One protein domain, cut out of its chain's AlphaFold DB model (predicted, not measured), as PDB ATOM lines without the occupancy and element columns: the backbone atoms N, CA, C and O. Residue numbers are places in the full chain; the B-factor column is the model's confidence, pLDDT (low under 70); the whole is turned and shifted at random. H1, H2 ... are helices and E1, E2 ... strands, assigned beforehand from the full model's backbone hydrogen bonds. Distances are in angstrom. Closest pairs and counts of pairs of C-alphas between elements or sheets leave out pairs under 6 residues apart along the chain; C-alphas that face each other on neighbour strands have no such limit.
ATOM      1  N   CYS A  12      20.328  -8.877 -63.588       38.16
ATOM      2  CA  CYS A  12      21.613  -9.055 -62.892       38.16
ATOM      3  C   CYS A  12      22.007  -7.901 -61.956       38.16
ATOM      4  O   CYS A  12      22.789  -8.107 -61.031       38.16
ATOM      5  N   ARG A  13      21.467  -6.687 -62.137       35.16
ATOM      6  CA  ARG A  13      21.922  -5.518 -61.351       35.16
ATOM      7  C   ARG A  13      21.348  -5.452 -59.933       35.16
ATOM      8  O   ARG A  13      22.027  -4.963 -59.039       35.16
ATOM      9  N   GLY A  14      20.143  -5.980 -59.708       31.58
ATOM     10  CA  GLY A  14      19.532  -6.027 -58.371       31.58
ATOM     11  C   GLY A  14      20.108  -7.122 -57.464       31.58
ATOM     12  O   GLY A  14      20.180  -6.939 -56.252       31.58
ATOM     13  N   ARG A  15      20.570  -8.240 -58.047       38.62
ATOM     14  CA  ARG A  15      21.115  -9.385 -57.293       38.62
ATOM     15  C   ARG A  15      22.497  -9.089 -56.710       38.62
ATOM     16  O   ARG A  15      22.762  -9.459 -55.576       38.62
ATOM     17  N   LEU A  16      23.344  -8.338 -57.417       35.44
ATOM     18  CA  LEU A  16      24.696  -8.013 -56.941       35.44
ATOM     19  C   LEU A  16      24.704  -7.182 -55.637       35.44
ATOM     20  O   LEU A  16      25.630  -7.290 -54.834       35.44
ATOM     21  N   PHE A  17      23.667  -6.366 -55.408       30.80
ATOM     22  CA  PHE A  17      23.624  -5.413 -54.292       30.80
ATOM     23  C   PHE A  17      23.390  -6.090 -52.929       30.80
ATOM     24  O   PHE A  17      24.016  -5.714 -51.935       30.80
ATOM     25  N   TRP A  18      22.557  -7.136 -52.879       34.12
ATOM     26  CA  TRP A  18      22.343  -7.931 -51.661       34.12
ATOM     27  C   TRP A  18      23.576  -8.774 -51.303       34.12
ATOM     28  O   TRP A  18      23.972  -8.823 -50.138       34.12
ATOM     29  N   TYR A  19      24.256  -9.344 -52.303       42.12
ATOM     30  CA  TYR A  19      25.446 -10.175 -52.094       42.12
ATOM     31  C   TYR A  19      26.671  -9.367 -51.639       42.12
ATOM     32  O   TYR A  19      27.342  -9.761 -50.689       42.12
ATOM     33  N   HIS A  20      26.948  -8.197 -52.230       36.62
ATOM     34  CA  HIS A  20      28.056  -7.340 -51.775       36.62
ATOM     35  C   HIS A  20      27.860  -6.781 -50.361       36.62
ATOM     36  O   HIS A  20      28.838  -6.566 -49.643       36.62
ATOM     37  N   SER A  21      26.611  -6.579 -49.945       40.81
ATOM     38  CA  SER A  21      26.278  -6.129 -48.591       40.81
ATOM     39  C   SER A  21      26.429  -7.268 -47.572       40.81
ATOM     40  O   SER A  21      27.034  -7.065 -46.522       40.81
ATOM     41  N   GLY A  22      25.978  -8.482 -47.912       40.91
ATOM     42  CA  GLY A  22      26.105  -9.672 -47.064       40.91
ATOM     43  C   GLY A  22      27.556 -10.104 -46.825       40.91
ATOM     44  O   GLY A  22      27.946 -10.316 -45.683       40.91
ATOM     45  N   ILE A  23      28.391 -10.136 -47.873       48.41
ATOM     46  CA  ILE A  23      29.825 -10.477 -47.771       48.41
ATOM     47  C   ILE A  23      30.555  -9.523 -46.831       48.41
ATOM     48  O   ILE A  23      31.374  -9.951 -46.023       48.41
ATOM     49  N   ARG A  24      30.240  -8.224 -46.912       40.25
ATOM     50  CA  ARG A  24      30.813  -7.226 -46.009       40.25
ATOM     51  C   ARG A  24      30.377  -7.498 -44.574       40.25
ATOM     52  O   ARG A  24      31.242  -7.549 -43.719       40.25
ATOM     53  N   VAL A  25      29.097  -7.736 -44.297       47.22
ATOM     54  CA  VAL A  25      28.626  -8.013 -42.924       47.22
ATOM     55  C   VAL A  25      29.261  -9.283 -42.342       47.22
ATOM     56  O   VAL A  25      29.732  -9.252 -41.208       47.22
ATOM     57  N   VAL A  26      29.354 -10.362 -43.122       47.53
ATOM     58  CA  VAL A  26      29.983 -11.628 -42.699       47.53
ATOM     59  C   VAL A  26      31.480 -11.457 -42.426       47.53
ATOM     60  O   VAL A  26      31.964 -11.866 -41.371       47.53
ATOM     61  N   LEU A  27      32.209 -10.784 -43.326       49.44
ATOM     62  CA  LEU A  27      33.623 -10.463 -43.119       49.44
ATOM     63  C   LEU A  27      33.824  -9.512 -41.941       49.44
ATOM     64  O   LEU A  27      34.775  -9.689 -41.196       49.44
ATOM     65  N   TRP A  28      32.943  -8.533 -41.733       46.88
ATOM     66  CA  TRP A  28      33.047  -7.599 -40.612       46.88
ATOM     67  C   TRP A  28      32.792  -8.289 -39.269       46.88
ATOM     68  O   TRP A  28      33.546  -8.039 -38.337       46.88
ATOM     69  N   ILE A  29      31.803  -9.184 -39.165       51.25
ATOM     70  CA  ILE A  29      31.541  -9.950 -37.934       51.25
ATOM     71  C   ILE A  29      32.700 -10.914 -37.646       51.25
ATOM     72  O   ILE A  29      33.198 -10.943 -36.522       51.25
ATOM     73  N   GLY A  30      33.192 -11.640 -38.656       45.81
ATOM     74  CA  GLY A  30      34.354 -12.521 -38.501       45.81
ATOM     75  C   GLY A  30      35.638 -11.763 -38.141       45.81
ATOM     76  O   GLY A  30      36.353 -12.151 -37.222       45.81
ATOM     77  N   LEU A  31      35.917 -10.639 -38.807       46.38
ATOM     78  CA  LEU A  31      37.130  -9.843 -38.594       46.38
ATOM     79  C   LEU A  31      37.105  -9.078 -37.259       46.38
ATOM     80  O   LEU A  31      38.137  -8.984 -36.597       46.38
ATOM     81  N   LEU A  32      35.945  -8.570 -36.824       47.78
ATOM     82  CA  LEU A  32      35.802  -7.906 -35.518       47.78
ATOM     83  C   LEU A  32      35.961  -8.878 -34.342       47.78
ATOM     84  O   LEU A  32      36.418  -8.460 -33.280       47.78
ATOM     85  N   LEU A  33      35.615 -10.157 -34.519       47.78
ATOM     86  CA  LEU A  33      35.737 -11.178 -33.473       47.78
ATOM     87  C   LEU A  33      37.124 -11.844 -33.423       47.78
ATOM     88  O   LEU A  33      37.493 -12.377 -32.378       47.78
ATOM     89  N   LEU A  34      37.906 -11.793 -34.510       42.31
ATOM     90  CA  LEU A  34      39.208 -12.473 -34.626       42.31
ATOM     91  C   LEU A  34      40.439 -11.572 -34.412       42.31
ATOM     92  O   LEU A  34      41.552 -12.090 -34.344       42.31
ATOM     93  N   LEU A  35      40.284 -10.247 -34.294       39.91
ATOM     94  CA  LEU A  35      41.416  -9.332 -34.093       39.91
ATOM     95  C   LEU A  35      41.674  -9.042 -32.600       39.91
ATOM     96  O   LEU A  35      40.897  -8.319 -31.969       39.91
ATOM     97  N   PRO A  36      42.783  -9.532 -32.010       36.47
ATOM     98  CA  PRO A  36      43.193  -9.114 -30.675       36.47
ATOM     99  C   PRO A  36      43.641  -7.643 -30.705       36.47
ATOM    100  O   PRO A  36      44.550  -7.279 -31.446       36.47
ATOM    101  N   GLY A  37      43.018  -6.790 -29.883       39.22
ATOM    102  CA  GLY A  37      43.511  -5.429 -29.615       39.22
ATOM    103  C   GLY A  37      42.653  -4.255 -30.099       39.22
ATOM    104  O   GLY A  37      43.043  -3.109 -29.881       39.22
ATOM    105  N   ILE A  38      41.472  -4.480 -30.683       41.38
ATOM    106  CA  ILE A  38      40.492  -3.393 -30.839       41.38
ATOM    107  C   ILE A  38      39.907  -3.112 -29.451       41.38
ATOM    108  O   ILE A  38      39.354  -4.019 -28.829       41.38
ATOM    109  N   LYS A  39      40.041  -1.875 -28.951       38.12
ATOM    110  CA  LYS A  39      39.303  -1.407 -27.767       38.12
ATOM    111  C   LYS A  39      37.819  -1.661 -28.029       38.12
ATOM    112  O   LYS A  39      37.216  -0.989 -28.864       38.12
ATOM    113  N   ARG A  40      37.293  -2.712 -27.399       49.62
ATOM    114  CA  ARG A  40      35.940  -3.209 -27.621       49.62
ATOM    115  C   ARG A  40      34.967  -2.120 -27.208       49.62
ATOM    116  O   ARG A  40      35.142  -1.532 -26.146       49.62
ATOM    117  N   ALA A  41      33.982  -1.844 -28.061       47.81
ATOM    118  CA  ALA A  41      32.830  -1.050 -27.662       47.81
ATOM    119  C   ALA A  41      32.303  -1.633 -26.343       47.81
ATOM    120  O   ALA A  41      32.119  -2.849 -26.249       47.81
ATOM    121  N   ASP A  42      32.195  -0.778 -25.333       44.59
ATOM    122  CA  ASP A  42      31.996  -1.131 -23.930       44.59
ATOM    123  C   ASP A  42      30.937  -2.242 -23.767       44.59
ATOM    124  O   ASP A  42      29.752  -2.019 -24.019       44.59
ATOM    125  N   GLY A  43      31.358  -3.453 -23.374       56.34
ATOM    126  CA  GLY A  43      30.435  -4.537 -23.006       56.34
ATOM    127  C   GLY A  43      30.517  -5.854 -23.786       56.34
ATOM    128  O   GLY A  43      29.521  -6.579 -23.800       56.34
ATOM    129  N   PHE A  44      31.652  -6.189 -24.410       55.56
ATOM    130  CA  PHE A  44      31.923  -7.550 -24.896       55.56
ATOM    131  C   PHE A  44      33.221  -8.092 -24.299       55.56
ATOM    132  O   PHE A  44      34.307  -7.708 -24.725       55.56
ATOM    133  N   ASP A  45      33.131  -9.030 -23.366       72.38
ATOM    134  CA  ASP A  45      34.287  -9.752 -22.839       72.38
ATOM    135  C   ASP A  45      34.347 -11.156 -23.444       72.38
ATOM    136  O   ASP A  45      33.333 -11.746 -23.798       72.38
ATOM    137  N   TYR A  46      35.557 -11.664 -23.673       69.38
ATOM    138  CA  TYR A  46      35.766 -12.989 -24.252       69.38
ATOM    139  C   TYR A  46      36.511 -13.800 -23.221       69.38
ATOM    140  O   TYR A  46      37.617 -13.430 -22.822       69.38
ATOM    141  N   GLU A  47      35.902 -14.898 -22.819       75.25
ATOM    142  CA  GLU A  47      36.480 -15.817 -21.865       75.25
ATOM    143  C   GLU A  47      36.868 -17.090 -22.615       75.25
ATOM    144  O   GLU A  47      35.990 -17.829 -23.071       75.25
ATOM    145  N   PRO A  48      38.174 -17.370 -22.774       71.19
ATOM    146  CA  PRO A  48      38.608 -18.659 -23.284       71.19
ATOM    147  C   PRO A  48      38.039 -19.761 -22.391       71.19
ATOM    148  O   PRO A  48      38.147 -19.686 -21.163       71.19
ATOM    149  N   ILE A  49      37.464 -20.800 -22.996       66.69
ATOM    150  CA  ILE A  49      37.014 -21.966 -22.236       66.69
ATOM    151  C   ILE A  49      38.239 -22.583 -21.549       66.69
ATOM    152  O   ILE A  49      39.309 -22.714 -22.151       66.69
ATOM    153  N   LYS A  50      38.112 -22.903 -20.258       59.41
ATOM    154  CA  LYS A  50      39.176 -23.531 -19.453       59.41
ATOM    155  C   LYS A  50      39.065 -25.057 -19.411       59.41
ATOM    156  O   LYS A  50      39.966 -25.701 -18.883       59.41
ATOM    157  N   ASP A  51      38.019 -25.610 -20.014       60.12
ATOM    158  CA  ASP A  51      37.715 -27.041 -20.003       60.12
ATOM    159  C   ASP A  51      38.796 -27.851 -20.751       60.12
ATOM    160  O   ASP A  51      39.497 -27.294 -21.609       60.12
ATOM    161  N   PRO A  52      39.003 -29.139 -20.434       57.44
ATOM    162  CA  PRO A  52      39.977 -29.994 -21.114       57.44
ATOM    163  C   PRO A  52      39.829 -29.942 -22.642       57.44
ATOM    164  O   PRO A  52      38.723 -29.851 -23.160       57.44
ATOM    165  N   PHE A  53      40.935 -30.047 -23.391       57.16
ATOM    166  CA  PHE A  53      40.927 -29.979 -24.866       57.16
ATOM    167  C   PHE A  53      39.905 -30.929 -25.525       57.16
ATOM    168  O   PHE A  53      39.330 -30.581 -26.550       57.16
ATOM    169  N   ARG A  54      39.667 -32.102 -24.922       51.72
ATOM    170  CA  ARG A  54      38.720 -33.113 -25.418       51.72
ATOM    171  C   ARG A  54      37.262 -32.654 -25.362       51.72
ATOM    172  O   ARG A  54      36.527 -32.879 -26.310       51.72
ATOM    173  N   GLU A  55      36.893 -31.891 -24.336       65.44
ATOM    174  CA  GLU A  55      35.528 -31.379 -24.161       65.44
ATOM    175  C   GLU A  55      35.191 -30.235 -25.127       65.44
ATOM    176  O   GLU A  55      34.031 -29.854 -25.254       65.44
ATOM    177  N   ARG A  56      36.196 -29.697 -25.832       76.19
ATOM    178  CA  ARG A  56      36.036 -28.607 -26.806       76.19
ATOM    179  C   ARG A  56      35.896 -29.093 -28.236       76.19
ATOM    180  O   ARG A  56      35.558 -28.288 -29.096       76.19
ATOM    181  N   PHE A  57      36.250 -30.348 -28.510       88.62
ATOM    182  CA  PHE A  57      36.266 -30.895 -29.858       88.62
ATOM    183  C   PHE A  57      35.063 -31.806 -30.063       88.62
ATOM    184  O   PHE A  57      34.833 -32.739 -29.294       88.62
ATOM    185  N   VAL A  58      34.319 -31.559 -31.133       93.25
ATOM    186  CA  VAL A  58      33.135 -32.340 -31.479       93.25
ATOM    187  C   VAL A  58      33.268 -32.792 -32.920       93.25
ATOM    188  O   VAL A  58      33.563 -31.989 -33.799       93.25
ATOM    189  N   LEU A  59      33.054 -34.080 -33.172       95.44
ATOM    190  CA  LEU A  59      32.976 -34.620 -34.527       95.44
ATOM    191  C   LEU A  59      31.547 -34.472 -35.048       95.44
ATOM    192  O   LEU A  59      30.594 -34.825 -34.355       95.44
ATOM    193  N   HIS A  60      31.402 -34.004 -36.281       95.25
ATOM    194  CA  HIS A  60      30.131 -33.971 -36.992       95.25
ATOM    195  C   HIS A  60      30.017 -35.196 -37.897       95.25
ATOM    196  O   HIS A  60      30.926 -35.490 -38.676       95.25
ATOM    197  N   LEU A  61      28.884 -35.884 -37.824       93.94
ATOM    198  CA  LEU A  61      28.457 -36.877 -38.801       93.94
ATOM    199  C   LEU A  61      27.278 -36.284 -39.575       93.94
ATOM    200  O   LEU A  61      26.168 -36.170 -39.047       93.94
ATOM    201  N   ASN A  62      27.538 -35.896 -40.819       88.75
ATOM    202  CA  ASN A  62      26.547 -35.326 -41.726       88.75
ATOM    203  C   ASN A  62      25.854 -36.477 -42.458       88.75
ATOM    204  O   ASN A  62      26.533 -37.411 -42.902       88.75
ATOM    205  N   GLY A  63      24.523 -36.456 -42.557       75.06
ATOM    206  CA  GLY A  63      23.857 -37.584 -43.212       75.06
ATOM    207  C   GLY A  63      22.391 -37.454 -43.575       75.06
ATOM    208  O   GLY A  63      21.903 -38.350 -44.250       75.06
ATOM    209  N   LEU A  64      21.668 -36.414 -43.155       85.75
ATOM    210  CA  LEU A  64      20.241 -36.296 -43.469       85.75
ATOM    211  C   LEU A  64      19.908 -34.873 -43.891       85.75
ATOM    212  O   LEU A  64      20.267 -33.919 -43.201       85.75
ATOM    213  N   SER A  65      19.228 -34.729 -45.022       87.38
ATOM    214  CA  SER A  65      18.731 -33.452 -45.530       87.38
ATOM    215  C   SER A  65      17.295 -33.596 -46.037       87.38
ATOM    216  O   SER A  65      16.937 -34.613 -46.626       87.38
ATOM    217  N   PHE A  66      16.472 -32.582 -45.766       85.75
ATOM    218  CA  PHE A  66      15.042 -32.537 -46.066       85.75
ATOM    219  C   PHE A  66      14.700 -31.225 -46.773       85.75
ATOM    220  O   PHE A  66      15.001 -30.148 -46.257       85.75
ATOM    221  N   HIS A  67      14.034 -31.289 -47.922       82.94
ATOM    222  CA  HIS A  67      13.635 -30.103 -48.688       82.94
ATOM    223  C   HIS A  67      12.320 -29.508 -48.165       82.94
ATOM    224  O   HIS A  67      11.395 -30.239 -47.808       82.94
ATOM    225  N   ILE A  68      12.222 -28.173 -48.116       75.38
ATOM    226  CA  ILE A  68      11.081 -27.460 -47.507       75.38
ATOM    227  C   ILE A  68       9.947 -27.175 -48.519       75.38
ATOM    228  O   ILE A  68       8.836 -26.825 -48.119       75.38
ATOM    229  N   GLY A  69      10.150 -27.399 -49.823       62.44
ATOM    230  CA  GLY A  69       9.111 -27.207 -50.839       62.44
ATOM    231  C   GLY A  69       9.281 -28.109 -52.058       62.44
ATOM    232  O   GLY A  69      10.275 -28.006 -52.754       62.44
ATOM    233  N   GLY A  70       8.292 -28.966 -52.330       53.78
ATOM    234  CA  GLY A  70       8.236 -29.816 -53.525       53.78
ATOM    235  C   GLY A  70       7.244 -30.972 -53.361       53.78
ATOM    236  O   GLY A  70       7.217 -31.634 -52.331       53.78
ATOM    237  N   SER A  71       6.398 -31.216 -54.366       47.34
ATOM    238  CA  SER A  71       5.335 -32.240 -54.376       47.34
ATOM    239  C   SER A  71       5.840 -33.675 -54.592       47.34
ATOM    240  O   SER A  71       5.140 -34.495 -55.185       47.34
ATOM    241  N   SER A  72       7.059 -33.984 -54.168       46.03
ATOM    242  CA  SER A  72       7.678 -35.293 -54.347       46.03
ATOM    243  C   SER A  72       8.171 -35.801 -53.001       46.03
ATOM    244  O   SER A  72       9.157 -35.308 -52.461       46.03
ATOM    245  N   ASN A  73       7.498 -36.833 -52.495       44.66
ATOM    246  CA  ASN A  73       7.856 -37.612 -51.305       44.66
ATOM    247  C   ASN A  73       9.200 -38.382 -51.436       44.66
ATOM    248  O   ASN A  73       9.447 -39.290 -50.649       44.66
ATOM    249  N   ASP A  74      10.060 -38.020 -52.395       48.91
ATOM    250  CA  ASP A  74      11.286 -38.739 -52.784       48.91
ATOM    251  C   ASP A  74      12.594 -37.979 -52.452       48.91
ATOM    252  O   ASP A  74      13.670 -38.411 -52.849       48.91
ATOM    253  N   LEU A  75      12.540 -36.858 -51.724       55.00
ATOM    254  CA  LEU A  75      13.672 -35.920 -51.561       55.00
ATOM    255  C   LEU A  75      14.413 -36.022 -50.212       55.00
ATOM    256  O   LEU A  75      14.978 -35.038 -49.738       55.00
ATOM    257  N   ASN A  76      14.393 -37.185 -49.553       59.78
ATOM    258  CA  ASN A  76      15.293 -37.407 -48.418       59.78
ATOM    259  C   ASN A  76      16.678 -37.734 -48.964       59.78
ATOM    260  O   ASN A  76      16.917 -38.844 -49.440       59.78
ATOM    261  N   GLU A  77      17.586 -36.772 -48.881       67.69
ATOM    262  CA  GLU A  77      18.938 -36.927 -49.397       67.69
ATOM    263  C   GLU A  77      19.914 -37.271 -48.276       67.69
ATOM    264  O   GLU A  77      19.902 -36.694 -47.179       67.69
ATOM    265  N   LEU A  78      20.770 -38.250 -48.563       69.38
ATOM    266  CA  LEU A  78      21.831 -38.685 -47.667       69.38
ATOM    267  C   LEU A  78      23.113 -37.947 -48.038       69.38
ATOM    268  O   LEU A  78      23.971 -38.463 -48.756       69.38
ATOM    269  N   ASN A  79      23.236 -36.729 -47.519       70.50
ATOM    270  CA  ASN A  79      24.453 -35.931 -47.633       70.50
ATOM    271  C   ASN A  79      25.487 -36.466 -46.638       70.50
ATOM    272  O   ASN A  79      25.603 -35.986 -45.510       70.50
ATOM    273  N   TYR A  80      26.191 -37.529 -47.035       82.94
ATOM    274  CA  TYR A  80      27.237 -38.135 -46.218       82.94
ATOM    275  C   TYR A  80      28.427 -37.192 -46.106       82.94
ATOM    276  O   TYR A  80      28.999 -36.765 -47.110       82.94
ATOM    277  N   GLY A  81      28.848 -36.917 -44.881       89.44
ATOM    278  CA  GLY A  81      30.002 -36.070 -44.641       89.44
ATOM    279  C   GLY A  81      30.528 -36.176 -43.227       89.44
ATOM    280  O   GLY A  81      29.898 -36.748 -42.337       89.44
ATOM    281  N   LEU A  82      31.705 -35.600 -43.044       94.75
ATOM    282  CA  LEU A  82      32.374 -35.489 -41.766       94.75
ATOM    283  C   LEU A  82      32.788 -34.045 -41.558       94.75
ATOM    284  O   LEU A  82      33.218 -33.359 -42.483       94.75
ATOM    285  N   GLY A  83      32.721 -33.611 -40.318       95.00
ATOM    286  CA  GLY A  83      33.226 -32.312 -39.932       95.00
ATOM    287  C   GLY A  83      33.683 -32.317 -38.501       95.00
ATOM    288  O   GLY A  83      33.658 -33.339 -37.817       95.00
ATOM    289  N   PHE A  84      34.108 -31.159 -38.045       95.12
ATOM    290  CA  PHE A  84      34.382 -30.946 -36.648       95.12
ATOM    291  C   PHE A  84      34.023 -29.531 -36.247       95.12
ATOM    292  O   PHE A  84      34.018 -28.605 -37.063       95.12
ATOM    293  N   SER A  85      33.804 -29.368 -34.953       94.81
ATOM    294  CA  SER A  85      33.793 -28.071 -34.320       94.81
ATOM    295  C   SER A  85      34.767 -28.010 -33.157       94.81
ATOM    296  O   SER A  85      35.130 -29.021 -32.550       94.81
ATOM    297  N   TYR A  86      35.231 -26.793 -32.896       91.75
ATOM    298  CA  TYR A  86      36.110 -26.475 -31.791       91.75
ATOM    299  C   TYR A  86      35.603 -25.244 -31.050       91.75
ATOM    300  O   TYR A  86      35.532 -24.150 -31.621       91.75
ATOM    301  N   ASP A  87      35.282 -25.420 -29.774       91.12
ATOM    302  CA  ASP A  87      34.841 -24.335 -28.909       91.12
ATOM    303  C   ASP A  87      36.022 -23.426 -28.551       91.12
ATOM    304  O   ASP A  87      36.966 -23.806 -27.851       91.12
ATOM    305  N   LEU A  88      35.963 -22.192 -29.046       87.56
ATOM    306  CA  LEU A  88      36.994 -21.183 -28.851       87.56
ATOM    307  C   LEU A  88      36.861 -20.561 -27.456       87.56
ATOM    308  O   LEU A  88      37.847 -20.426 -26.722       87.56
ATOM    309  N   GLY A  89      35.636 -20.210 -27.064       85.88
ATOM    310  CA  GLY A  89      35.374 -19.526 -25.806       85.88
ATOM    311  C   GLY A  89      33.910 -19.174 -25.603       85.88
ATOM    312  O   GLY A  89      33.040 -19.594 -26.363       85.88
ATOM    313  N   ARG A  90      33.639 -18.374 -24.575       87.38
ATOM    314  CA  ARG A  90      32.329 -17.771 -24.329       87.38
ATOM    315  C   ARG A  90      32.415 -16.259 -24.464       87.38
ATOM    316  O   ARG A  90      33.406 -15.640 -24.073       87.38
ATOM    317  N   LEU A  91      31.366 -15.667 -25.014       83.44
ATOM    318  CA  LEU A  91      31.160 -14.229 -25.004       83.44
ATOM    319  C   LEU A  91      30.401 -13.834 -23.741       83.44
ATOM    320  O   LEU A  91      29.378 -14.420 -23.407       83.44
ATOM    321  N   SER A  92      30.882 -12.805 -23.065       79.56
ATOM    322  CA  SER A  92      30.185 -12.092 -22.002       79.56
ATOM    323  C   SER A  92      29.691 -10.769 -22.577       79.56
ATOM    324  O   SER A  92      30.444 -10.046 -23.234       79.56
ATOM    325  N   SER A  93      28.400 -10.483 -22.414       79.81
ATOM    326  CA  SER A  93      27.768  -9.297 -22.995       79.81
ATOM    327  C   SER A  93      26.593  -8.816 -22.155       79.81
ATOM    328  O   SER A  93      25.880  -9.613 -21.554       79.81
ATOM    329  N   GLY A  94      26.315  -7.510 -22.182       75.44
ATOM    330  CA  GLY A  94      25.082  -6.956 -21.610       75.44
ATOM    331  C   GLY A  94      23.800  -7.405 -22.334       75.44
ATOM    332  O   GLY A  94      22.702  -7.261 -21.795       75.44
ATOM    333  N   SER A  95      23.908  -7.963 -23.546       77.88
ATOM    334  CA  SER A  95      22.767  -8.506 -24.290       77.88
ATOM    335  C   SER A  95      22.382  -9.892 -23.781       77.88
ATOM    336  O   SER A  95      23.194 -10.812 -23.810       77.88
ATOM    337  N   ARG A  96      21.107 -10.093 -23.429       74.38
ATOM    338  CA  ARG A  96      20.578 -11.399 -22.986       74.38
ATOM    339  C   ARG A  96      20.820 -12.531 -23.996       74.38
ATOM    340  O   ARG A  96      20.953 -13.675 -23.587       74.38
ATOM    341  N   VAL A  97      20.861 -12.212 -25.290       72.75
ATOM    342  CA  VAL A  97      21.055 -13.185 -26.380       72.75
ATOM    343  C   VAL A  97      22.524 -13.582 -26.528       72.75
ATOM    344  O   VAL A  97      22.815 -14.724 -26.864       72.75
ATOM    345  N   LEU A  98      23.450 -12.653 -26.280       79.00
ATOM    346  CA  LEU A  98      24.886 -12.864 -26.500       79.00
ATOM    347  C   LEU A  98      25.640 -13.200 -25.212       79.00
ATOM    348  O   LEU A  98      26.763 -13.692 -25.277       79.00
ATOM    349  N   ASN A  99      25.045 -12.937 -24.048       82.19
ATOM    350  CA  ASN A  99      25.661 -13.248 -22.771       82.19
ATOM    351  C   ASN A  99      25.796 -14.761 -22.587       82.19
ATOM    352  O   ASN A  99      24.809 -15.488 -22.709       82.19
ATOM    353  N   ASN A 100      27.002 -15.208 -22.249       84.75
ATOM    354  CA  ASN A 100      27.415 -16.609 -22.163       84.75
ATOM    355  C   ASN A 100      27.275 -17.402 -23.470       84.75
ATOM    356  O   ASN A 100      27.280 -18.633 -23.425       84.75
ATOM    357  N   ALA A 101      27.173 -16.731 -24.620       87.94
ATOM    358  CA  ALA A 101      27.120 -17.430 -25.895       87.94
ATOM    359  C   ALA A 101      28.458 -18.138 -26.155       87.94
ATOM    360  O   ALA A 101      29.521 -17.521 -26.057       87.94
ATOM    361  N   VAL A 102      28.409 -19.425 -26.483       91.00
ATOM    362  CA  VAL A 102      29.572 -20.204 -26.906       91.00
ATOM    363  C   VAL A 102      29.952 -19.768 -28.319       91.00
ATOM    364  O   VAL A 102      29.094 -19.639 -29.194       91.00
ATOM    365  N   PHE A 103      31.238 -19.497 -28.513       90.44
ATOM    366  CA  PHE A 103      31.835 -19.169 -29.796       90.44
ATOM    367  C   PHE A 103      32.647 -20.358 -30.286       90.44
ATOM    368  O   PHE A 103      33.592 -20.788 -29.621       90.44
ATOM    369  N   THR A 104      32.295 -20.858 -31.462       92.94
ATOM    370  CA  THR A 104      32.790 -22.137 -31.968       92.94
ATOM    371  C   THR A 104      33.274 -21.963 -33.400       92.94
ATOM    372  O   THR A 104      32.617 -21.301 -34.198       92.94
ATOM    373  N   PHE A 105      34.418 -22.545 -33.742       94.44
ATOM    374  CA  PHE A 105      34.835 -22.723 -35.133       94.44
ATOM    375  C   PHE A 105      34.310 -24.059 -35.652       94.44
ATOM    376  O   PHE A 105      34.309 -25.034 -34.906       94.44
ATOM    377  N   SER A 106      33.915 -24.129 -36.919       95.44
ATOM    378  CA  SER A 106      33.496 -25.374 -37.560       95.44
ATOM    379  C   SER A 106      34.066 -25.515 -38.964       95.44
ATOM    380  O   SER A 106      34.259 -24.527 -39.680       95.44
ATOM    381  N   ALA A 107      34.314 -26.760 -39.356       96.19
ATOM    382  CA  ALA A 107      34.652 -27.136 -40.717       96.19
ATOM    383  C   ALA A 107      34.036 -28.496 -41.054       96.19
ATOM    384  O   ALA A 107      34.154 -29.445 -40.285       96.19
ATOM    385  N   ASP A 108      33.419 -28.590 -42.222       94.81
ATOM    386  CA  ASP A 108      32.686 -29.748 -42.711       94.81
ATOM    387  C   ASP A 108      33.097 -30.048 -44.152       94.81
ATOM    388  O   ASP A 108      33.275 -29.142 -44.965       94.81
ATOM    389  N   ILE A 109      33.216 -31.334 -44.470       93.56
ATOM    390  CA  ILE A 109      33.358 -31.862 -45.826       93.56
ATOM    391  C   ILE A 109      32.235 -32.876 -46.021       93.56
ATOM    392  O   ILE A 109      32.034 -33.764 -45.190       93.56
ATOM    393  N   TYR A 110      31.483 -32.756 -47.103       90.75
ATOM    394  CA  TYR A 110      30.303 -33.573 -47.351       90.75
ATOM    395  C   TYR A 110      30.120 -33.830 -48.843       90.75
ATOM    396  O   TYR A 110      30.766 -33.207 -49.679       90.75
ATOM    397  N   ARG A 111      29.264 -34.792 -49.176       86.50
ATOM    398  CA  ARG A 111      28.702 -34.908 -50.521       86.50
ATOM    399  C   ARG A 111      27.398 -34.141 -50.582       86.50
ATOM    400  O   ARG A 111      26.583 -34.292 -49.672       86.50
ATOM    401  N   ASP A 112      27.247 -33.316 -51.605       75.00
ATOM    402  CA  ASP A 112      26.019 -32.572 -51.844       75.00
ATOM    403  C   ASP A 112      24.921 -33.468 -52.453       75.00
ATOM    404  O   ASP A 112      25.117 -34.663 -52.708       75.00
ATOM    405  N   SER A 113      23.767 -32.858 -52.719       69.56
ATOM    406  CA  SER A 113      22.594 -33.479 -53.346       69.56
ATOM    407  C   SER A 113      22.875 -34.116 -54.717       69.56
ATOM    408  O   SER A 113      22.148 -35.000 -55.169       69.56
ATOM    409  N   PHE A 114      23.928 -33.663 -55.403       73.75
ATOM    410  CA  PHE A 114      24.348 -34.121 -56.728       73.75
ATOM    411  C   PHE A 114      25.490 -35.147 -56.665       73.75
ATOM    412  O   PHE A 114      25.960 -35.594 -57.708       73.75
ATOM    413  N   TYR A 115      25.860 -35.598 -55.459       75.94
ATOM    414  CA  TYR A 115      27.006 -36.466 -55.167       75.94
ATOM    415  C   TYR A 115      28.378 -35.817 -55.401       75.94
ATOM    416  O   TYR A 115      29.393 -36.527 -55.358       75.94
ATOM    417  N   ASP A 116      28.417 -34.498 -55.572       83.50
ATOM    418  CA  ASP A 116      29.640 -33.721 -55.730       83.50
ATOM    419  C   ASP A 116      30.218 -33.326 -54.366       83.50
ATOM    420  O   ASP A 116      29.580 -33.463 -53.317       83.50
ATOM    421  N   LEU A 117      31.484 -32.903 -54.351       84.94
ATOM    422  CA  LEU A 117      32.180 -32.575 -53.112       84.94
ATOM    423  C   LEU A 117      31.787 -31.173 -52.636       84.94
ATOM    424  O   LEU A 117      32.112 -30.172 -53.268       84.94
ATOM    425  N   GLY A 118      31.173 -31.106 -51.461       89.88
ATOM    426  CA  GLY A 118      30.932 -29.877 -50.724       89.88
ATOM    427  C   GLY A 118      31.902 -29.720 -49.558       89.88
ATOM    428  O   GLY A 118      32.313 -30.693 -48.917       89.88
ATOM    429  N   TYR A 119      32.263 -28.483 -49.239       92.50
ATOM    430  CA  TYR A 119      32.891 -28.178 -47.959       92.50
ATOM    431  C   TYR A 119      32.470 -26.805 -47.451       92.50
ATOM    432  O   TYR A 119      32.273 -25.857 -48.211       92.50
ATOM    433  N   ALA A 120      32.345 -26.694 -46.136       93.69
ATOM    434  CA  ALA A 120      31.933 -25.478 -45.459       93.69
ATOM    435  C   ALA A 120      32.826 -25.237 -44.250       93.69
ATOM    436  O   ALA A 120      33.226 -26.168 -43.562       93.69
ATOM    437  N   PHE A 121      33.134 -23.981 -43.962       95.94
ATOM    438  CA  PHE A 121      33.837 -23.611 -42.740       95.94
ATOM    439  C   PHE A 121      33.349 -22.260 -42.248       95.94
ATOM    440  O   PHE A 121      32.899 -21.419 -43.030       95.94
ATOM    441  N   GLY A 122      33.406 -22.042 -40.943       95.88
ATOM    442  CA  GLY A 122      32.860 -20.829 -40.368       95.88
ATOM    443  C   GLY A 122      32.994 -20.755 -38.866       95.88
ATOM    444  O   GLY A 122      33.734 -21.505 -38.230       95.88
ATOM    445  N   VAL A 123      32.264 -19.798 -38.314       94.88
ATOM    446  CA  VAL A 123      32.131 -19.607 -36.880       94.88
ATOM    447  C   VAL A 123      30.663 -19.593 -36.498       94.88
ATOM    448  O   VAL A 123      29.810 -19.116 -37.249       94.88
ATOM    449  N   ALA A 124      30.366 -20.109 -35.318       94.50
ATOM    450  CA  ALA A 124      29.037 -20.148 -34.754       94.50
ATOM    451  C   ALA A 124      28.995 -19.401 -33.425       94.50
ATOM    452  O   ALA A 124      29.956 -19.412 -32.652       94.50
ATOM    453  N   LEU A 125      27.854 -18.768 -33.174       93.06
ATOM    454  CA  LEU A 125      27.453 -18.307 -31.854       93.06
ATOM    455  C   LEU A 125      26.254 -19.123 -31.406       93.06
ATOM    456  O   LEU A 125      25.256 -19.183 -32.122       93.06
ATOM    457  N   GLN A 126      26.356 -19.723 -30.229       93.31
ATOM    458  CA  GLN A 126      25.350 -20.620 -29.677       93.31
ATOM    459  C   GLN A 126      24.992 -20.198 -28.259       93.31
ATOM    460  O   GLN A 126      25.870 -19.889 -27.458       93.31
ATOM    461  N   ASN A 127      23.706 -20.182 -27.928       91.31
ATOM    462  CA  ASN A 127      23.245 -19.918 -26.573       91.31
ATOM    463  C   ASN A 127      22.061 -20.816 -26.218       91.31
ATOM    464  O   ASN A 127      21.353 -21.328 -27.086       91.31
ATOM    465  N   ARG A 128      21.818 -20.986 -24.921       90.62
ATOM    466  CA  ARG A 128      20.735 -21.829 -24.431       90.62
ATOM    467  C   ARG A 128      19.381 -21.241 -24.801       90.62
ATOM    468  O   ARG A 128      19.069 -20.109 -24.431       90.62
ATOM    469  N   LEU A 129      18.556 -22.041 -25.473       88.75
ATOM    470  CA  LEU A 129      17.168 -21.696 -25.759       88.75
ATOM    471  C   LEU A 129      16.271 -22.123 -24.595       88.75
ATOM    472  O   LEU A 129      15.636 -21.290 -23.950       88.75
ATOM    473  N   ILE A 130      16.224 -23.430 -24.326       90.62
ATOM    474  CA  ILE A 130      15.385 -24.036 -23.290       90.62
ATOM    475  C   ILE A 130      15.898 -25.434 -22.930       90.62
ATOM    476  O   ILE A 130      16.127 -26.262 -23.804       90.62
ATOM    477  N   GLY A 131      16.039 -25.729 -21.634       89.38
ATOM    478  CA  GLY A 131      16.455 -27.058 -21.174       89.38
ATOM    479  C   GLY A 131      17.773 -27.519 -21.832       89.38
ATOM    480  O   GLY A 131      18.745 -26.766 -21.762       89.38
ATOM    481  N   PRO A 132      17.815 -28.718 -22.448       92.38
ATOM    482  CA  PRO A 132      18.974 -29.242 -23.174       92.38
ATOM    483  C   PRO A 132      18.965 -28.857 -24.665       92.38
ATOM    484  O   PRO A 132      19.442 -29.629 -25.493       92.38
ATOM    485  N   ILE A 133      18.341 -27.734 -25.027       94.31
ATOM    486  CA  ILE A 133      18.275 -27.236 -26.402       94.31
ATOM    487  C   ILE A 133      18.916 -25.857 -26.448       94.31
ATOM    488  O   ILE A 133      18.474 -24.919 -25.771       94.31
ATOM    489  N   ASP A 134      19.901 -25.738 -27.320       94.69
ATOM    490  CA  ASP A 134      20.564 -24.500 -27.668       94.69
ATOM    491  C   ASP A 134      20.085 -24.020 -29.041       94.69
ATOM    492  O   ASP A 134      19.735 -24.810 -29.922       94.69
ATOM    493  N   PHE A 135      20.059 -22.704 -29.220       95.25
ATOM    494  CA  PHE A 135      19.906 -22.075 -30.524       95.25
ATOM    495  C   PHE A 135      21.227 -21.430 -30.915       95.25
ATOM    496  O   PHE A 135      21.959 -20.917 -30.067       95.25
ATOM    497  N   GLY A 136      21.511 -21.405 -32.206       94.19
ATOM    498  CA  GLY A 136      22.712 -20.760 -32.689       94.19
ATOM    499  C   GLY A 136      22.588 -20.232 -34.100       94.19
ATOM    500  O   GLY A 136      21.600 -20.441 -34.807       94.19
ATOM    501  N   LEU A 137      23.616 -19.489 -34.479       95.12
ATOM    502  CA  LEU A 137      23.766 -18.896 -35.791       95.12
ATOM    503  C   LEU A 137      25.188 -19.150 -36.266       95.12
ATOM    504  O   LEU A 137      26.144 -18.722 -35.619       95.12
ATOM    505  N   GLN A 138      25.313 -19.846 -37.391       95.12
ATOM    506  CA  GLN A 138      26.584 -20.134 -38.031       95.12
ATOM    507  C   GLN A 138      26.765 -19.220 -39.233       95.12
ATOM    508  O   GLN A 138      25.863 -19.061 -40.057       95.12
ATOM    509  N   VAL A 139      27.942 -18.619 -39.333       95.00
ATOM    510  CA  VAL A 139      28.321 -17.746 -40.434       95.00
ATOM    511  C   VAL A 139      29.661 -18.196 -40.991       95.00
ATOM    512  O   VAL A 139      30.592 -18.491 -40.243       95.00
ATOM    513  N   GLY A 140      29.777 -18.258 -42.312       95.25
ATOM    514  CA  GLY A 140      30.977 -18.816 -42.914       95.25
ATOM    515  C   GLY A 140      30.990 -18.761 -44.424       95.25
ATOM    516  O   GLY A 140      30.278 -17.966 -45.042       95.25
ATOM    517  N   LEU A 141      31.839 -19.610 -44.994       94.94
ATOM    518  CA  LEU A 141      31.995 -19.807 -46.423       94.94
ATOM    519  C   LEU A 141      31.716 -21.268 -46.773       94.94
ATOM    520  O   LEU A 141      32.153 -22.175 -46.064       94.94
ATOM    521  N   ILE A 142      30.986 -21.473 -47.861       92.81
ATOM    522  CA  ILE A 142      30.615 -22.780 -48.400       92.81
ATOM    523  C   ILE A 142      31.071 -22.877 -49.854       92.81
ATOM    524  O   ILE A 142      31.075 -21.879 -50.578       92.81
ATOM    525  N   HIS A 143      31.471 -24.071 -50.260       91.44
ATOM    526  CA  HIS A 143      31.779 -24.442 -51.630       91.44
ATOM    527  C   HIS A 143      30.944 -25.662 -51.999       91.44
ATOM    528  O   HIS A 143      30.975 -26.658 -51.280       91.44
ATOM    529  N   GLU A 144      30.247 -25.578 -53.127       88.81
ATOM    530  CA  GLU A 144      29.556 -26.693 -53.776       88.81
ATOM    531  C   GLU A 144      29.688 -26.493 -55.284       88.81
ATOM    532  O   GLU A 144      29.397 -25.397 -55.773       88.81
ATOM    533  N   ASP A 145      30.094 -27.522 -56.027       86.38
ATOM    534  CA  ASP A 145      30.343 -27.417 -57.472       86.38
ATOM    535  C   ASP A 145      29.111 -26.883 -58.226       86.38
ATOM    536  O   ASP A 145      29.205 -25.949 -59.024       86.38
ATOM    537  N   ASN A 146      27.909 -27.345 -57.870       81.25
ATOM    538  CA  ASN A 146      26.663 -26.844 -58.452       81.25
ATOM    539  C   ASN A 146      26.391 -25.352 -58.147       81.25
ATOM    540  O   ASN A 146      25.821 -24.633 -58.976       81.25
ATOM    541  N   LEU A 147      26.785 -24.847 -56.969       81.81
ATOM    542  CA  LEU A 147      26.696 -23.413 -56.662       81.81
ATOM    543  C   LEU A 147      27.726 -22.616 -57.465       81.81
ATOM    544  O   LEU A 147      27.413 -21.515 -57.942       81.81
ATOM    545  N   VAL A 148      28.932 -23.158 -57.635       87.25
ATOM    546  CA  VAL A 148      29.992 -22.562 -58.458       87.25
ATOM    547  C   VAL A 148      29.516 -22.433 -59.901       87.25
ATOM    548  O   VAL A 148      29.577 -21.336 -60.453       87.25
ATOM    549  N   ASP A 149      28.937 -23.483 -60.476       84.75
ATOM    550  CA  ASP A 149      28.448 -23.489 -61.858       84.75
ATOM    551  C   ASP A 149      27.331 -22.467 -62.102       84.75
ATOM    552  O   ASP A 149      27.295 -21.790 -63.134       84.75
ATOM    553  N   LYS A 150      26.421 -22.297 -61.135       82.56
ATOM    554  CA  LYS A 150      25.297 -21.349 -61.248       82.56
ATOM    555  C   LYS A 150      25.704 -19.891 -61.063       82.56
ATOM    556  O   LYS A 150      25.075 -18.999 -61.633       82.56
ATOM    557  N   SER A 151      26.701 -19.627 -60.225       84.69
ATOM    558  CA  SER A 151      27.054 -18.268 -59.786       84.69
ATOM    559  C   SER A 151      28.379 -17.741 -60.348       84.69
ATOM    560  O   SER A 151      28.585 -16.528 -60.382       84.69
ATOM    561  N   GLY A 152      29.279 -18.635 -60.762       87.31
ATOM    562  CA  GLY A 152      30.660 -18.363 -61.163       87.31
ATOM    563  C   GLY A 152      31.640 -18.117 -60.008       87.31
ATOM    564  O   GLY A 152      32.759 -17.675 -60.257       87.31
ATOM    565  N   TRP A 153      31.235 -18.313 -58.749       86.44
ATOM    566  CA  TRP A 153      32.052 -17.996 -57.571       86.44
ATOM    567  C   TRP A 153      32.524 -19.266 -56.881       86.44
ATOM    568  O   TRP A 153      31.727 -20.167 -56.672       86.44
ATOM    569  N   TYR A 154      33.795 -19.310 -56.476       89.00
ATOM    570  CA  TYR A 154      34.359 -20.490 -55.818       89.00
ATOM    571  C   TYR A 154      33.854 -20.687 -54.381       89.00
ATOM    572  O   TYR A 154      33.686 -21.815 -53.948       89.00
ATOM    573  N   LEU A 155      33.628 -19.605 -53.632       91.44
ATOM    574  CA  LEU A 155      33.124 -19.655 -52.259       91.44
ATOM    575  C   LEU A 155      31.941 -18.709 -52.103       91.44
ATOM    576  O   LEU A 155      31.978 -17.568 -52.581       91.44
ATOM    577  N   HIS A 156      30.937 -19.153 -51.357       89.50
ATOM    578  CA  HIS A 156      29.729 -18.391 -51.070       89.50
ATOM    579  C   HIS A 156      29.632 -18.099 -49.582       89.50
ATOM    580  O   HIS A 156      29.842 -18.996 -48.768       89.50
ATOM    581  N   PRO A 157      29.299 -16.864 -49.187       91.25
ATOM    582  CA  PRO A 157      28.962 -16.594 -47.804       91.25
ATOM    583  C   PRO A 157      27.646 -17.279 -47.451       91.25
ATOM    584  O   PRO A 157      26.692 -17.248 -48.232       91.25
ATOM    585  N   TYR A 158      27.568 -17.814 -46.241       89.06
ATOM    586  CA  TYR A 158      26.317 -18.302 -45.690       89.06
ATOM    587  C   TYR A 158      26.070 -17.769 -44.285       89.06
ATOM    588  O   TYR A 158      26.990 -17.368 -43.567       89.06
ATOM    589  N   LEU A 159      24.793 -17.779 -43.916       93.00
ATOM    590  CA  LEU A 159      24.309 -17.474 -42.584       93.00
ATOM    591  C   LEU A 159      23.162 -18.435 -42.274       93.00
ATOM    592  O   LEU A 159      22.057 -18.257 -42.789       93.00
ATOM    593  N   PHE A 160      23.432 -19.453 -41.467       92.88
ATOM    594  CA  PHE A 160      22.483 -20.523 -41.190       92.88
ATOM    595  C   PHE A 160      22.137 -20.576 -39.701       92.88
ATOM    596  O   PHE A 160      23.032 -20.767 -38.870       92.88
ATOM    597  N   PRO A 161      20.861 -20.381 -39.327       94.69
ATOM    598  CA  PRO A 161      20.420 -20.663 -37.975       94.69
ATOM    599  C   PRO A 161      20.374 -22.174 -37.741       94.69
ATOM    600  O   PRO A 161      20.085 -22.958 -38.650       94.69
ATOM    601  N   PHE A 162      20.614 -22.577 -36.499       95.94
ATOM    602  CA  PHE A 162      20.528 -23.970 -36.094       95.94
ATOM    603  C   PHE A 162      19.959 -24.130 -34.685       95.94
ATOM    604  O   PHE A 162      19.976 -23.205 -33.868       95.94
ATOM    605  N   LEU A 163      19.459 -25.330 -34.418       96.88
ATOM    606  CA  LEU A 163      19.133 -25.823 -33.087       96.88
ATOM    607  C   LEU A 163      20.027 -27.011 -32.780       96.88
ATOM    608  O   LEU A 163      20.243 -27.857 -33.641       96.88
ATOM    609  N   GLU A 164      20.524 -27.087 -31.557       96.06
ATOM    610  CA  GLU A 164      21.407 -28.157 -31.117       96.06
ATOM    611  C   GLU A 164      20.922 -28.729 -29.791       96.06
ATOM    612  O   GLU A 164      20.522 -27.992 -28.889       96.06
ATOM    613  N   THR A 165      20.957 -30.050 -29.656       95.12
ATOM    614  CA  THR A 165      20.753 -30.695 -28.363       95.12
ATOM    615  C   THR A 165      22.057 -30.720 -27.577       95.12
ATOM    616  O   THR A 165      23.122 -30.975 -28.130       95.12
ATOM    617  N   THR A 166      21.983 -30.530 -26.267       90.81
ATOM    618  CA  THR A 166      23.137 -30.560 -25.362       90.81
ATOM    619  C   THR A 166      22.884 -31.511 -24.198       90.81
ATOM    620  O   THR A 166      23.006 -31.142 -23.028       90.81
ATOM    621  N   PHE A 167      22.469 -32.735 -24.509       89.75
ATOM    622  CA  PHE A 167      22.313 -33.783 -23.514       89.75
ATOM    623  C   PHE A 167      23.669 -34.162 -22.918       89.75
ATOM    624  O   PHE A 167      24.708 -34.062 -23.579       89.75
ATOM    625  N   ASP A 168      23.632 -34.665 -21.686       86.56
ATOM    626  CA  ASP A 168      24.763 -35.335 -21.038       86.56
ATOM    627  C   ASP A 168      24.928 -36.760 -21.604       86.56
ATOM    628  O   ASP A 168      24.824 -37.772 -20.917       86.56
ATOM    629  N   PHE A 169      25.045 -36.834 -22.930       86.06
ATOM    630  CA  PHE A 169      25.243 -38.052 -23.697       86.06
ATOM    631  C   PHE A 169      26.321 -37.787 -24.758       86.06
ATOM    632  O   PHE A 169      26.399 -36.664 -25.269       86.06
ATOM    633  N   PRO A 170      27.144 -38.786 -25.132       88.69
ATOM    634  CA  PRO A 170      28.223 -38.584 -26.101       88.69
ATOM    635  C   PRO A 170      27.747 -38.133 -27.483       88.69
ATOM    636  O   PRO A 170      28.516 -37.537 -28.229       88.69
ATOM    637  N   VAL A 171      26.488 -38.424 -27.825       92.62
ATOM    638  CA  VAL A 171      25.888 -38.092 -29.118       92.62
ATOM    639  C   VAL A 171      24.772 -37.074 -28.929       92.62
ATOM    640  O   VAL A 171      23.816 -37.309 -28.194       92.62
ATOM    641  N   ASN A 172      24.895 -35.965 -29.642       94.31
ATOM    642  CA  ASN A 172      23.912 -34.901 -29.741       94.31
ATOM    643  C   ASN A 172      23.484 -34.704 -31.199       94.31
ATOM    644  O   ASN A 172      24.045 -35.307 -32.111       94.31
ATOM    645  N   CYS A 173      22.461 -33.889 -31.425       95.56
ATOM    646  CA  CYS A 173      21.892 -33.633 -32.738       95.56
ATOM    647  C   CYS A 173      21.856 -32.128 -32.999       95.56
ATOM    648  O   CYS A 173      21.422 -31.367 -32.134       95.56
ATOM    649  N   ARG A 174      22.276 -31.713 -34.193       95.81
ATOM    650  CA  ARG A 174      22.133 -30.346 -34.690       95.81
ATOM    651  C   ARG A 174      21.244 -30.340 -35.920       95.81
ATOM    652  O   ARG A 174      21.478 -31.088 -36.862       95.81
ATOM    653  N   VAL A 175      20.246 -29.469 -35.908       95.62
ATOM    654  CA  VAL A 175      19.348 -29.207 -37.029       95.62
ATOM    655  C   VAL A 175      19.673 -27.828 -37.580       95.62
ATOM    656  O   VAL A 175      19.527 -26.839 -36.865       95.62
ATOM    657  N   ILE A 176      20.105 -27.755 -38.834       94.50
ATOM    658  CA  ILE A 176      20.471 -26.505 -39.505       94.50
ATOM    659  C   ILE A 176      19.404 -26.184 -40.543       94.50
ATOM    660  O   ILE A 176      19.046 -27.029 -41.364       94.50
ATOM    661  N   LEU A 177      18.912 -24.950 -40.523       91.94
ATOM    662  CA  LEU A 177      17.985 -24.450 -41.527       91.94
ATOM    663  C   LEU A 177      18.753 -23.641 -42.575       91.94
ATOM    664  O   LEU A 177      19.269 -22.561 -42.293       91.94
ATOM    665  N   ILE A 178      18.770 -24.146 -43.801       88.75
ATOM    666  CA  ILE A 178      19.243 -23.442 -44.988       88.75
ATOM    667  C   ILE A 178      18.012 -22.789 -45.625       88.75
ATOM    668  O   ILE A 178      17.164 -23.494 -46.177       88.75
ATOM    669  N   PRO A 179      17.847 -21.461 -45.531       83.00
ATOM    670  CA  PRO A 179      16.671 -20.803 -46.082       83.00
ATOM    671  C   PRO A 179      16.671 -20.860 -47.620       83.00
ATOM    672  O   PRO A 179      17.741 -20.916 -48.235       83.00
ATOM    673  N   PRO A 180      15.489 -20.802 -48.261       80.25
ATOM    674  CA  PRO A 180      15.401 -20.679 -49.710       80.25
ATOM    675  C   PRO A 180      15.991 -19.343 -50.172       80.25
ATOM    676  O   PRO A 180      15.713 -18.290 -49.591       80.25
ATOM    677  N   VAL A 181      16.784 -19.368 -51.244       73.06
ATOM    678  CA  VAL A 181      17.406 -18.169 -51.827       73.06
ATOM    679  C   VAL A 181      16.849 -17.926 -53.228       73.06
ATOM    680  O   VAL A 181      17.492 -18.213 -54.239       73.06
ATOM    681  N   GLY A 182      15.635 -17.372 -53.295       72.06
ATOM    682  CA  GLY A 182      14.941 -17.117 -54.562       72.06
ATOM    683  C   GLY A 182      14.835 -18.391 -55.405       72.06
ATOM    684  O   GLY A 182      14.433 -19.427 -54.895       72.06
ATOM    685  N   ASP A 183      15.256 -18.321 -56.669       67.19
ATOM    686  CA  ASP A 183      15.242 -19.469 -57.591       67.19
ATOM    687  C   ASP A 183      16.505 -20.357 -57.490       67.19
ATOM    688  O   ASP A 183      16.702 -21.245 -58.317       67.19
ATOM    689  N   LEU A 184      17.424 -20.076 -56.554       65.00
ATOM    690  CA  LEU A 184      18.703 -20.793 -56.449       65.00
ATOM    691  C   LEU A 184      18.602 -22.045 -55.577       65.00
ATOM    692  O   LEU A 184      19.254 -23.043 -55.887       65.00
ATOM    693  N   THR A 185      17.815 -21.982 -54.498       69.81
ATOM    694  CA  THR A 185      17.637 -23.074 -53.529       69.81
ATOM    695  C   THR A 185      16.197 -23.092 -53.007       69.81
ATOM    696  O   THR A 185      15.623 -22.040 -52.720       69.81
ATOM    697  N   GLU A 186      15.617 -24.284 -52.843       74.12
ATOM    698  CA  GLU A 186      14.233 -24.475 -52.360       74.12
ATOM    699  C   GLU A 186      14.113 -24.473 -50.824       74.12
ATOM    700  O   GLU A 186      13.029 -24.626 -50.264       74.12
ATOM    701  N   GLY A 187      15.226 -24.227 -50.130       82.06
ATOM    702  CA  GLY A 187      15.323 -24.318 -48.681       82.06
ATOM    703  C   GLY A 187      15.449 -25.767 -48.215       82.06
ATOM    704  O   GLY A 187      14.741 -26.661 -48.680       82.06
ATOM    705  N   VAL A 188      16.375 -26.003 -47.293       86.38
ATOM    706  CA  VAL A 188      16.748 -27.343 -46.833       86.38
ATOM    707  C   VAL A 188      16.899 -27.327 -45.318       86.38
ATOM    708  O   VAL A 188      17.440 -26.387 -44.741       86.38
ATOM    709  N   VAL A 189      16.431 -28.378 -44.660       89.75
ATOM    710  CA  VAL A 189      16.762 -28.686 -43.271       89.75
ATOM    711  C   VAL A 189      17.775 -29.812 -43.278       89.75
ATOM    712  O   VAL A 189      17.494 -30.879 -43.812       89.75
ATOM    713  N   THR A 190      18.934 -29.598 -42.672       90.69
ATOM    714  CA  THR A 190      19.951 -30.642 -42.527       90.69
ATOM    715  C   THR A 190      20.055 -31.076 -41.073       90.69
ATOM    716  O   THR A 190      19.811 -30.289 -40.155       90.69
ATOM    717  N   VAL A 191      20.387 -32.346 -40.861       92.62
ATOM    718  CA  VAL A 191      20.617 -32.920 -39.537       92.62
ATOM    719  C   VAL A 191      22.035 -33.475 -39.473       92.62
ATOM    720  O   VAL A 191      22.447 -34.274 -40.319       92.62
ATOM    721  N   GLN A 192      22.764 -33.056 -38.443       94.38
ATOM    722  CA  GLN A 192      24.108 -33.516 -38.114       94.38
ATOM    723  C   GLN A 192      24.085 -34.213 -36.754       94.38
ATOM    724  O   GLN A 192      23.499 -33.700 -35.797       94.38
ATOM    725  N   PHE A 193      24.762 -35.352 -36.637       94.88
ATOM    726  CA  PHE A 193      25.050 -35.938 -35.330       94.88
ATOM    727  C   PHE A 193      26.388 -35.419 -34.816       94.88
ATOM    728  O   PHE A 193      27.380 -35.393 -35.538       94.88
ATOM    729  N   LEU A 194      26.406 -35.019 -33.555       94.44
ATOM    730  CA  LEU A 194      27.538 -34.408 -32.882       94.44
ATOM    731  C   LEU A 194      28.101 -35.383 -31.858       94.44
ATOM    732  O   LEU A 194      27.419 -35.714 -30.889       94.44
ATOM    733  N   VAL A 195      29.332 -35.842 -32.061       93.56
ATOM    734  CA  VAL A 195      29.990 -36.831 -31.202       93.56
ATOM    735  C   VAL A 195      31.079 -36.157 -30.370       93.56
ATOM    736  O   VAL A 195      32.027 -35.592 -30.917       93.56
ATOM    737  N   ARG A 196      30.928 -36.220 -29.045       88.38
ATOM    738  CA  ARG A 196      31.869 -35.707 -28.034       88.38
ATOM    739  C   ARG A 196      32.773 -36.849 -27.537       88.38
ATOM    740  O   ARG A 196      32.305 -37.988 -27.464       88.38
ATOM    741  N   PHE A 197      34.035 -36.560 -27.195       77.56
ATOM    742  CA  PHE A 197      35.051 -37.551 -26.777       77.56
ATOM    743  C   PHE A 197      35.789 -37.167 -25.492       77.56
ATOM    744  O   PHE A 197      35.834 -35.962 -25.171       77.56
TER     745      PHE A 197
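AT A GLANCE: This is residues 12 to 197 of the 197 residues of an uncharacterized protein of Verrucomicrobia bacterium (UniProt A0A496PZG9). The model is a closed barrel of eight antiparallel strands, E2 to E9, with the long helix H1 running slantwise across its outside. The short helix H3 sits at one end of the barrel between E6 and E7; toward the opposite end lie H2 and the extra strand E1, which is paired onto E3 outside the ring. The printed part has 186 residues, with three named helices and nine named strands in the order H1 E1 H2 E2 E3 E4 E5 E6 H3 E7 E8 E9, a mixed class. It is compact, with a radius of gyration of the C-alphas of 17.3 A, and spans 46 by 43 by 26 A.

HOW THE PARTS SIT: Start with the ring: E2, residues 57 to 67, E3, 81 to 93, E4, 101 to 111, E5, 117 to 130, E6, 133 to 144, E7, 156 to 165, E8, 171 to 178, E9, 188 to 196, and back to E2. E2 to E6 form one meander, each strand the antiparallel neighbour of the one before, and E7 to E9 another. Within hydrogen-bond range you will find N 60 and O 83 at 2.8 A for E2 and E3, N 84 and O 107 at 2.8 A for E3 and E4, N 106 and O 122 at 2.9 A for E4 and E5, N 123 and O 139 at 2.9 A for E5 and E6, N 160 and O 138 at 2.8 A for E6 and E7, N 163 and O 175 at 2.9 A for E7 and E8, and N 174 and O 192 at 2.8 A for E8 and E9. Look at N 61 and O 193, 2.8 A, where E9 and E2 close the barrel. E1, residues 44 to 48, is antiparallel to E3, with N 45 and O 92 at 2.9 A. H1, residues 12 to 34, is on the barrel, outside it, at a height of 9.5 A over the sheet, and on the local plane its line and that of E7 stand at 50 degrees. Its closest C-alphas to E7 are those of Ile 23 and Pro 157, 6.2 A. H2, residues 53 to 56, lies outside the barrel; its closest C-alphas to E3 are those of Arg 56 and Asp 87, 4.9 A. H3, residues 145 to 151, is on the barrel, and its closest C-alphas to E5 are those of Asp 145 and Leu 117, 7.0 A. Every O i to N i+4 pair is within range in H3, 15 of 19 in H1, and H2 is too short for one.

IN THESE COORDINATES: Find C-alpha 12 at (21.613, -9.055, -62.892); from there H1 runs 33.5 A to C-alpha 34. E5, the longest strand by residues, runs 35.3 A from C-alpha 117 at (32.180, -32.575, -53.112), bending by 72 degrees at residue 127. E3 is 34.5 A long, and E9 ends at C-alpha 196, (31.869, -35.707, -28.034).

THE WHOLE: The two C-alphas farthest apart, Lys 39 and Ser 72, are 53.4 A apart. The printed part has no cut, and the link from E2 to E3 is long. Residues 12 to 18, which belong to H1, and residues 34 to 39 stand free. Mean pLDDT of the printed part is 76.8; 55 residues are under 70, among them 12 to 44 and 69 to 78.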